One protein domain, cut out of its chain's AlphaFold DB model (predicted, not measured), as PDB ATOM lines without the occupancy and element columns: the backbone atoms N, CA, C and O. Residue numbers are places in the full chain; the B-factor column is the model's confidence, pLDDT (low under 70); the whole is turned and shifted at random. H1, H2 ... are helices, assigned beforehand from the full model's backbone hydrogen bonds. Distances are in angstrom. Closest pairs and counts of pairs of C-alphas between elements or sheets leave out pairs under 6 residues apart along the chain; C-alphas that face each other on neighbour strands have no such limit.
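What this domain is: This is residues 83 to 135 of the 201 residues of an uncharacterized protein of Archaeoglobus sp (UniProt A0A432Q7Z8). Little regular structure is here: an elongated, open loop of chain has three short helices spaced along its outward course, H1 near one end, H2 in the middle and H3 toward the other end. From H3, residues 116 to 135 fold back toward the H1 end. The printed part has 53 residues, 16 of them in named helices, with no named strand, and its class is all helix. It is only just compact, close to loose, with a radius of gyration of the C-alphas of 11.7 A and spans of 35 by 22 by 19 A.

How they stand to each other: Start with H1, residues 83 to 89; it is apart from H2, residues 99 to 103, and from H3, residues 112 to 115. H2 and H3 are apart too. In H1 and H2 every O i to N i+4 pair is within hydrogen-bond range; H3 is too short for one, and its one O i to N i+3 pair is not within range.

Where its parts are: Find C-alpha 83 at (-48.930, 10.724, 30.162); H1 runs 10.1 A to C-alpha 89. H2 spans 6.2 A; H3 spans 4.7 A, ending at C-alpha 115, (-44.388, 31.778, 39.501).

The domain as a whole: The C-alphas farthest apart, Pro 92 and Ser 118, are 35.6 A apart. The printed part has no cut, both links are short, and no printed residue is under 70 in pLDDT.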
ATOM      1  N   GLY A  83     -48.354  10.848  31.505       86.19
ATOM      2  CA  GLY A  83     -48.930  10.724  30.162       86.19
ATOM      3  C   GLY A  83     -50.463  10.667  30.153       86.19
ATOM      4  O   GLY A  83     -51.087  11.440  29.429       86.19
ATOM      5  N   PRO A  84     -51.106   9.821  30.982       86.56
ATOM      6  CA  PRO A  84     -52.562   9.810  31.095       86.56
ATOM      7  C   PRO A  84     -53.154  11.139  31.574       86.56
ATOM      8  O   PRO A  84     -54.227  11.512  31.110       86.56
ATOM      9  N   CYS A  85     -52.459  11.876  32.450       85.50
ATOM     10  CA  CYS A  85     -52.907  13.198  32.898       85.50
ATOM     11  C   CYS A  85     -52.954  14.178  31.720       85.50
ATOM     12  O   CYS A  85     -53.968  14.837  31.517       85.50
ATOM     13  N   ILE A  86     -51.892  14.210  30.906       85.25
ATOM     14  CA  ILE A  86     -51.812  15.027  29.685       85.25
ATOM     15  C   ILE A  86     -52.947  14.648  28.732       85.25
ATOM     16  O   ILE A  86     -53.754  15.502  28.372       85.25
ATOM     17  N   LYS A  87     -53.075  13.363  28.383       85.25
ATOM     18  CA  LYS A  87     -54.086  12.923  27.413       85.25
ATOM     19  C   LYS A  87     -55.519  13.205  27.870       85.25
ATOM     20  O   LYS A  87     -56.367  13.497  27.036       85.25
ATOM     21  N   CYS A  88     -55.796  13.117  29.171       82.75
ATOM     22  CA  CYS A  88     -57.146  13.322  29.693       82.75
ATOM     23  C   CYS A  88     -57.494  14.806  29.891       82.75
ATOM     24  O   CYS A  88     -58.624  15.194  29.617       82.75
ATOM     25  N   HIS A  89     -56.550  15.636  30.353       82.31
ATOM     26  CA  HIS A  89     -56.807  17.062  30.603       82.31
ATOM     27  C   HIS A  89     -56.610  17.947  29.371       82.31
ATOM     28  O   HIS A  89     -57.219  19.008  29.286       82.31
ATOM     29  N   LEU A  90     -55.751  17.531  28.441       81.25
ATOM     30  CA  LEU A  90     -55.360  18.331  27.279       81.25
ATOM     31  C   LEU A  90     -55.886  17.720  25.979       81.25
ATOM     32  O   LEU A  90     -56.133  18.435  25.015       81.25
ATOM     33  N   GLY A  91     -56.113  16.407  25.970       79.69
ATOM     34  CA  GLY A  91     -56.612  15.655  24.826       79.69
ATOM     35  C   GLY A  91     -55.556  14.720  24.223       79.69
ATOM     36  O   GLY A  91     -54.361  14.845  24.502       79.69
ATOM     37  N   PRO A  92     -55.978  13.774  23.366       76.44
ATOM     38  CA  PRO A  92     -55.116  12.709  22.849       76.44
ATOM     39  C   PRO A  92     -53.992  13.207  21.927       76.44
ATOM     40  O   PRO A  92     -52.994  12.510  21.765       76.44
ATOM     41  N   ASN A  93     -54.133  14.410  21.361       78.19
ATOM     42  CA  ASN A  93     -53.168  15.003  20.431       78.19
ATOM     43  C   ASN A  93     -51.984  15.693  21.130       78.19
ATOM     44  O   ASN A  93     -51.071  16.168  20.460       78.19
ATOM     45  N   TYR A  94     -51.983  15.757  22.463       74.88
ATOM     46  CA  TYR A  94     -50.903  16.367  23.230       74.88
ATOM     47  C   TYR A  94     -49.985  15.285  23.799       74.88
ATOM     48  O   TYR A  94     -50.418  14.392  24.526       74.88
ATOM     49  N   SER A  95     -48.696  15.381  23.479       70.75
ATOM     50  CA  SER A  95     -47.642  14.511  24.018       70.75
ATOM     51  C   SER A  95     -46.748  15.217  25.040       70.75
ATOM     52  O   SER A  95     -46.141  14.550  25.872       70.75
ATOM     53  N   ASN A  96     -46.719  16.555  25.025       77.69
ATOM     54  CA  ASN A  96     -45.841  17.378  25.852       77.69
ATOM     55  C   ASN A  96     -46.624  18.466  26.594       77.69
ATOM     56  O   ASN A  96     -47.598  19.016  26.077       77.69
ATOM     57  N   VAL A  97     -46.152  18.808  27.794       79.00
ATOM     58  CA  VAL A  97     -46.672  19.935  28.574       79.00
ATOM     59  C   VAL A  97     -46.051  21.225  28.046       79.00
ATOM     60  O   VAL A  97     -44.843  21.428  28.148       79.00
ATOM     61  N   THR A  98     -46.878  22.104  27.496       81.81
ATOM     62  CA  THR A  98     -46.509  23.469  27.100       81.81
ATOM     63  C   THR A  98     -47.082  24.487  28.095       81.81
ATOM     64  O   THR A  98     -48.021  24.164  28.831       81.81
ATOM     65  N   PRO A  99     -46.593  25.740  28.123       79.94
ATOM     66  CA  PRO A  99     -47.134  26.754  29.028       79.94
ATOM     67  C   PRO A  99     -48.654  26.926  28.901       79.94
ATOM     68  O   PRO A  99     -49.358  26.954  29.908       79.94
ATOM     69  N   ILE A 100     -49.187  26.948  27.672       78.75
ATOM     70  CA  ILE A 100     -50.631  27.105  27.446       78.75
ATOM     71  C   ILE A 100     -51.435  25.924  28.007       78.75
ATOM     72  O   ILE A 100     -52.499  26.121  28.591       78.75
ATOM     73  N   THR A 101     -50.888  24.707  27.929       79.50
ATOM     74  CA  THR A 101     -51.543  23.509  28.471       79.50
ATOM     75  C   THR A 101     -51.614  23.489  29.997       79.50
ATOM     76  O   THR A 101     -52.455  22.799  30.559       79.50
ATOM     77  N   VAL A 102     -50.775  24.265  30.688       84.50
ATOM     78  CA  VAL A 102     -50.871  24.431  32.144       84.50
ATOM     79  C   VAL A 102     -51.758  25.620  32.483       84.50
ATOM     80  O   VAL A 102     -52.606  25.500  33.359       84.50
ATOM     81  N   HIS A 103     -51.628  26.749  31.785       87.19
ATOM     82  CA  HIS A 103     -52.386  27.954  32.128       87.19
ATOM     83  C   HIS A 103     -53.896  27.797  31.954       87.19
ATOM     84  O   HIS A 103     -54.632  28.215  32.841       87.19
ATOM     85  N   ILE A 104     -54.371  27.165  30.873       83.25
ATOM     86  CA  ILE A 104     -55.816  27.007  30.625       83.25
ATOM     87  C   ILE A 104     -56.528  26.288  31.789       83.25
ATOM     88  O   ILE A 104     -57.444  26.874  32.368       83.25
ATOM     89  N   PRO A 105     -56.124  25.069  32.206       83.00
ATOM     90  CA  PRO A 105     -56.788  24.389  33.321       83.00
ATOM     91  C   PRO A 105     -56.535  25.050  34.686       83.00
ATOM     92  O   PRO A 105     -57.265  24.773  35.635       83.00
ATOM     93  N   HIS A 106     -55.534  25.927  34.798       89.38
ATOM     94  CA  HIS A 106     -55.185  26.633  36.034       89.38
ATOM     95  C   HIS A 106     -55.538  28.127  35.987       89.38
ATOM     96  O   HIS A 106     -55.008  28.891  36.786       89.38
ATOM     97  N   ALA A 107     -56.452  28.554  35.106       90.88
ATOM     98  CA  ALA A 107     -56.829  29.965  34.960       90.88
ATOM     99  C   ALA A 107     -57.343  30.594  36.271       90.88
ATOM    100  O   ALA A 107     -57.193  31.791  36.493       90.88
ATOM    101  N   ASN A 108     -57.894  29.766  37.166       93.50
ATOM    102  CA  ASN A 108     -58.390  30.174  38.482       93.50
ATOM    103  C   ASN A 108     -57.361  29.996  39.617       93.50
ATOM    104  O   ASN A 108     -57.691  30.183  40.788       93.50
ATOM    105  N   VAL A 109     -56.122  29.610  39.304       90.62
ATOM    106  CA  VAL A 109     -55.030  29.516  40.279       90.62
ATOM    107  C   VAL A 109     -54.214  30.808  40.222       90.62
ATOM    108  O   VAL A 109     -53.721  31.162  39.153       90.62
ATOM    109  N   PRO A 110     -54.013  31.515  41.351       91.56
ATOM    110  CA  PRO A 110     -53.231  32.746  41.345       91.56
ATOM    111  C   PRO A 110     -51.815  32.525  40.797       91.56
ATOM    112  O   PRO A 110     -51.120  31.615  41.253       91.56
ATOM    113  N   CYS A 111     -51.354  33.390  39.886       89.56
ATOM    114  CA  CYS A 111     -50.077  33.232  39.170       89.56
ATOM    115  C   CYS A 111     -48.888  32.982  40.112       89.56
ATOM    116  O   CYS A 111     -48.028  32.145  39.839       89.56
ATOM    117  N   TYR A 112     -48.875  33.655  41.267       90.31
ATOM    118  CA  TYR A 112     -47.801  33.544  42.253       90.31
ATOM    119  C   TYR A 112     -47.669  32.148  42.879       90.31
ATOM    120  O   TYR A 112     -46.630  31.844  43.469       90.31
ATOM    121  N   LYS A 113     -48.692  31.288  42.768       89.81
ATOM    122  CA  LYS A 113     -48.642  29.899  43.247       89.81
ATOM    123  C   LYS A 113     -47.661  29.046  42.446       89.81
ATOM    124  O   LYS A 113     -47.067  28.140  43.019       89.81
ATOM    125  N   CYS A 114     -47.472  29.358  41.164       86.94
ATOM    126  CA  CYS A 114     -46.506  28.685  40.296       86.94
ATOM    127  C   CYS A 114     -45.261  29.546  40.057       86.94
ATOM    128  O   CYS A 114     -44.153  29.017  40.011       86.94
ATOM    129  N   HIS A 115     -45.438  30.865  39.942       87.56
ATOM    130  CA  HIS A 115     -44.388  31.778  39.501       87.56
ATOM    131  C   HIS A 115     -43.656  32.535  40.614       87.56
ATOM    132  O   HIS A 115     -42.653  33.185  40.335       87.56
ATOM    133  N   GLY A 116     -44.101  32.436  41.870       85.44
ATOM    134  CA  GLY A 116     -43.555  33.222  42.982       85.44
ATOM    135  C   GLY A 116     -44.185  34.617  43.105       85.44
ATOM    136  O   GLY A 116     -44.965  35.045  42.260       85.44
ATOM    137  N   LYS A 117     -43.900  35.317  44.212       82.88
ATOM    138  CA  LYS A 117     -44.590  36.570  44.586       82.88
ATOM    139  C   LYS A 117     -44.050  37.841  43.918       82.88
ATOM    140  O   LYS A 117     -44.746  38.845  43.940       82.88
ATOM    141  N   SER A 118     -42.826  37.821  43.392       79.75
ATOM    142  CA  SER A 118     -42.103  39.035  42.981       79.75
ATOM    143  C   SER A 118     -41.633  38.988  41.527       79.75
ATOM    144  O   SER A 118     -42.131  39.754  40.711       79.75
ATOM    145  N   MET A 119     -40.724  38.077  41.170       74.69
ATOM    146  CA  MET A 119     -40.327  37.855  39.772       74.69
ATOM    147  C   MET A 119     -40.958  36.574  39.243       74.69
ATOM    148  O   MET A 119     -40.936  35.561  39.943       74.69
ATOM    149  N   ILE A 120     -41.487  36.612  38.015       80.38
ATOM    150  CA  ILE A 120     -42.064  35.435  37.358       80.38
ATOM    151  C   ILE A 120     -40.951  34.406  37.147       80.38
ATOM    152  O   ILE A 120     -40.147  34.517  36.225       80.38
ATOM    153  N   LYS A 121     -40.906  33.389  38.010       83.31
ATOM    154  CA  LYS A 121     -40.005  32.245  37.872       83.31
ATOM    155  C   LYS A 121     -40.761  31.087  37.239       83.31
ATOM    156  O   LYS A 121     -41.896  30.803  37.601       83.31
ATOM    157  N   LEU A 122     -40.154  30.402  36.278       81.19
ATOM    158  CA  LEU A 122     -40.735  29.165  35.762       81.19
ATOM    159  C   LEU A 122     -40.727  28.089  36.863       81.19
ATOM    160  O   LEU A 122     -39.725  27.968  37.578       81.19
ATOM    161  N   PRO A 123     -41.807  27.302  37.010       81.19
ATOM    162  CA  PRO A 123     -41.798  26.144  37.890       81.19
ATOM    163  C   PRO A 123     -40.630  25.211  37.547       81.19
ATOM    164  O   PRO A 123     -40.306  25.044  36.369       81.19
ATOM    165  N   PRO A 124     -40.015  24.553  38.541       81.75
ATOM    166  CA  PRO A 124     -38.840  23.707  38.323       81.75
ATOM    167  C   PRO A 124     -39.160  22.404  37.575       81.75
ATOM    168  O   PRO A 124     -38.265  21.616  37.289       81.75
ATOM    169  N   THR A 125     -40.438  22.123  37.312       84.75
ATOM    170  CA  THR A 125     -40.880  20.862  36.732       84.75
ATOM    171  C   THR A 125     -42.192  21.020  35.970       84.75
ATOM    172  O   THR A 125     -43.058  21.809  36.344       84.75
ATOM    173  N   THR A 126     -42.350  20.218  34.920       80.19
ATOM    174  CA  THR A 126     -43.608  20.008  34.188       80.19
ATOM    175  C   THR A 126     -44.426  18.848  34.761       80.19
ATOM    176  O   THR A 126     -45.470  18.482  34.221       80.19
ATOM    177  N   ASN A 127     -43.965  18.240  35.858       84.62
ATOM    178  CA  ASN A 127     -44.644  17.124  36.489       84.62
ATOM    179  C   ASN A 127     -45.864  17.613  37.280       84.62
ATOM    180  O   ASN A 127     -45.729  18.247  38.326       84.62
ATOM    181  N   CYS A 128     -47.062  17.242  36.820       84.88
ATOM    182  CA  CYS A 128     -48.332  17.573  37.472       84.88
ATOM    183  C   CYS A 128     -48.368  17.136  38.948       84.88
ATOM    184  O   CYS A 128     -49.032  17.768  39.771       84.88
ATOM    185  N   ARG A 129     -47.614  16.084  39.298       85.62
ATOM    186  CA  ARG A 129     -47.552  15.528  40.654       85.62
ATOM    187  C   ARG A 129     -46.836  16.419  41.662       85.62
ATOM    188  O   ARG A 129     -46.934  16.173  42.861       85.62
ATOM    189  N   TYR A 130     -46.139  17.453  41.192       86.12
ATOM    190  CA  TYR A 130     -45.522  18.454  42.058       86.12
ATOM    191  C   TYR A 130     -46.560  19.135  42.962       86.12
ATOM    192  O   TYR A 130     -46.317  19.321  44.152       86.12
ATOM    193  N   CYS A 131     -47.744  19.427  42.414       86.75
ATOM    194  CA  CYS A 131     -48.872  19.983  43.167       86.75
ATOM    195  C   CYS A 131     -49.969  18.939  43.421       86.75
ATOM    196  O   CYS A 131     -50.525  18.878  44.519       86.75
ATOM    197  N   HIS A 132     -50.278  18.100  42.430       86.12
ATOM    198  CA  HIS A 132     -51.318  17.079  42.538       86.12
ATOM    199  C   HIS A 132     -50.741  15.788  43.113       86.12
ATOM    200  O   HIS A 132     -50.256  14.932  42.380       86.12
ATOM    201  N   LYS A 133     -50.768  15.654  44.440       84.62
ATOM    202  CA  LYS A 133     -50.264  14.447  45.109       84.62
ATOM    203  C   LYS A 133     -51.019  13.202  44.631       84.62
ATOM    204  O   LYS A 133     -52.243  13.213  44.538       84.62
ATOM    205  N   GLY A 134     -50.263  12.133  44.394       79.94
ATOM    206  CA  GLY A 134     -50.774  10.875  43.856       79.94
ATOM    207  C   GLY A 134     -50.767  10.836  42.331       79.94
ATOM    208  O   GLY A 134     -50.525  11.835  41.654       79.94
ATOM    209  N   GLY A 135     -50.969   9.652  41.769       82.69
ATOM    210  CA  GLY A 135     -51.077   9.495  40.324       82.69
ATOM    211  C   GLY A 135     -52.507   9.260  39.854       82.69
ATOM    212  O   GLY A 135     -53.472   9.443  40.600       82.69
TER     213      GLY A 135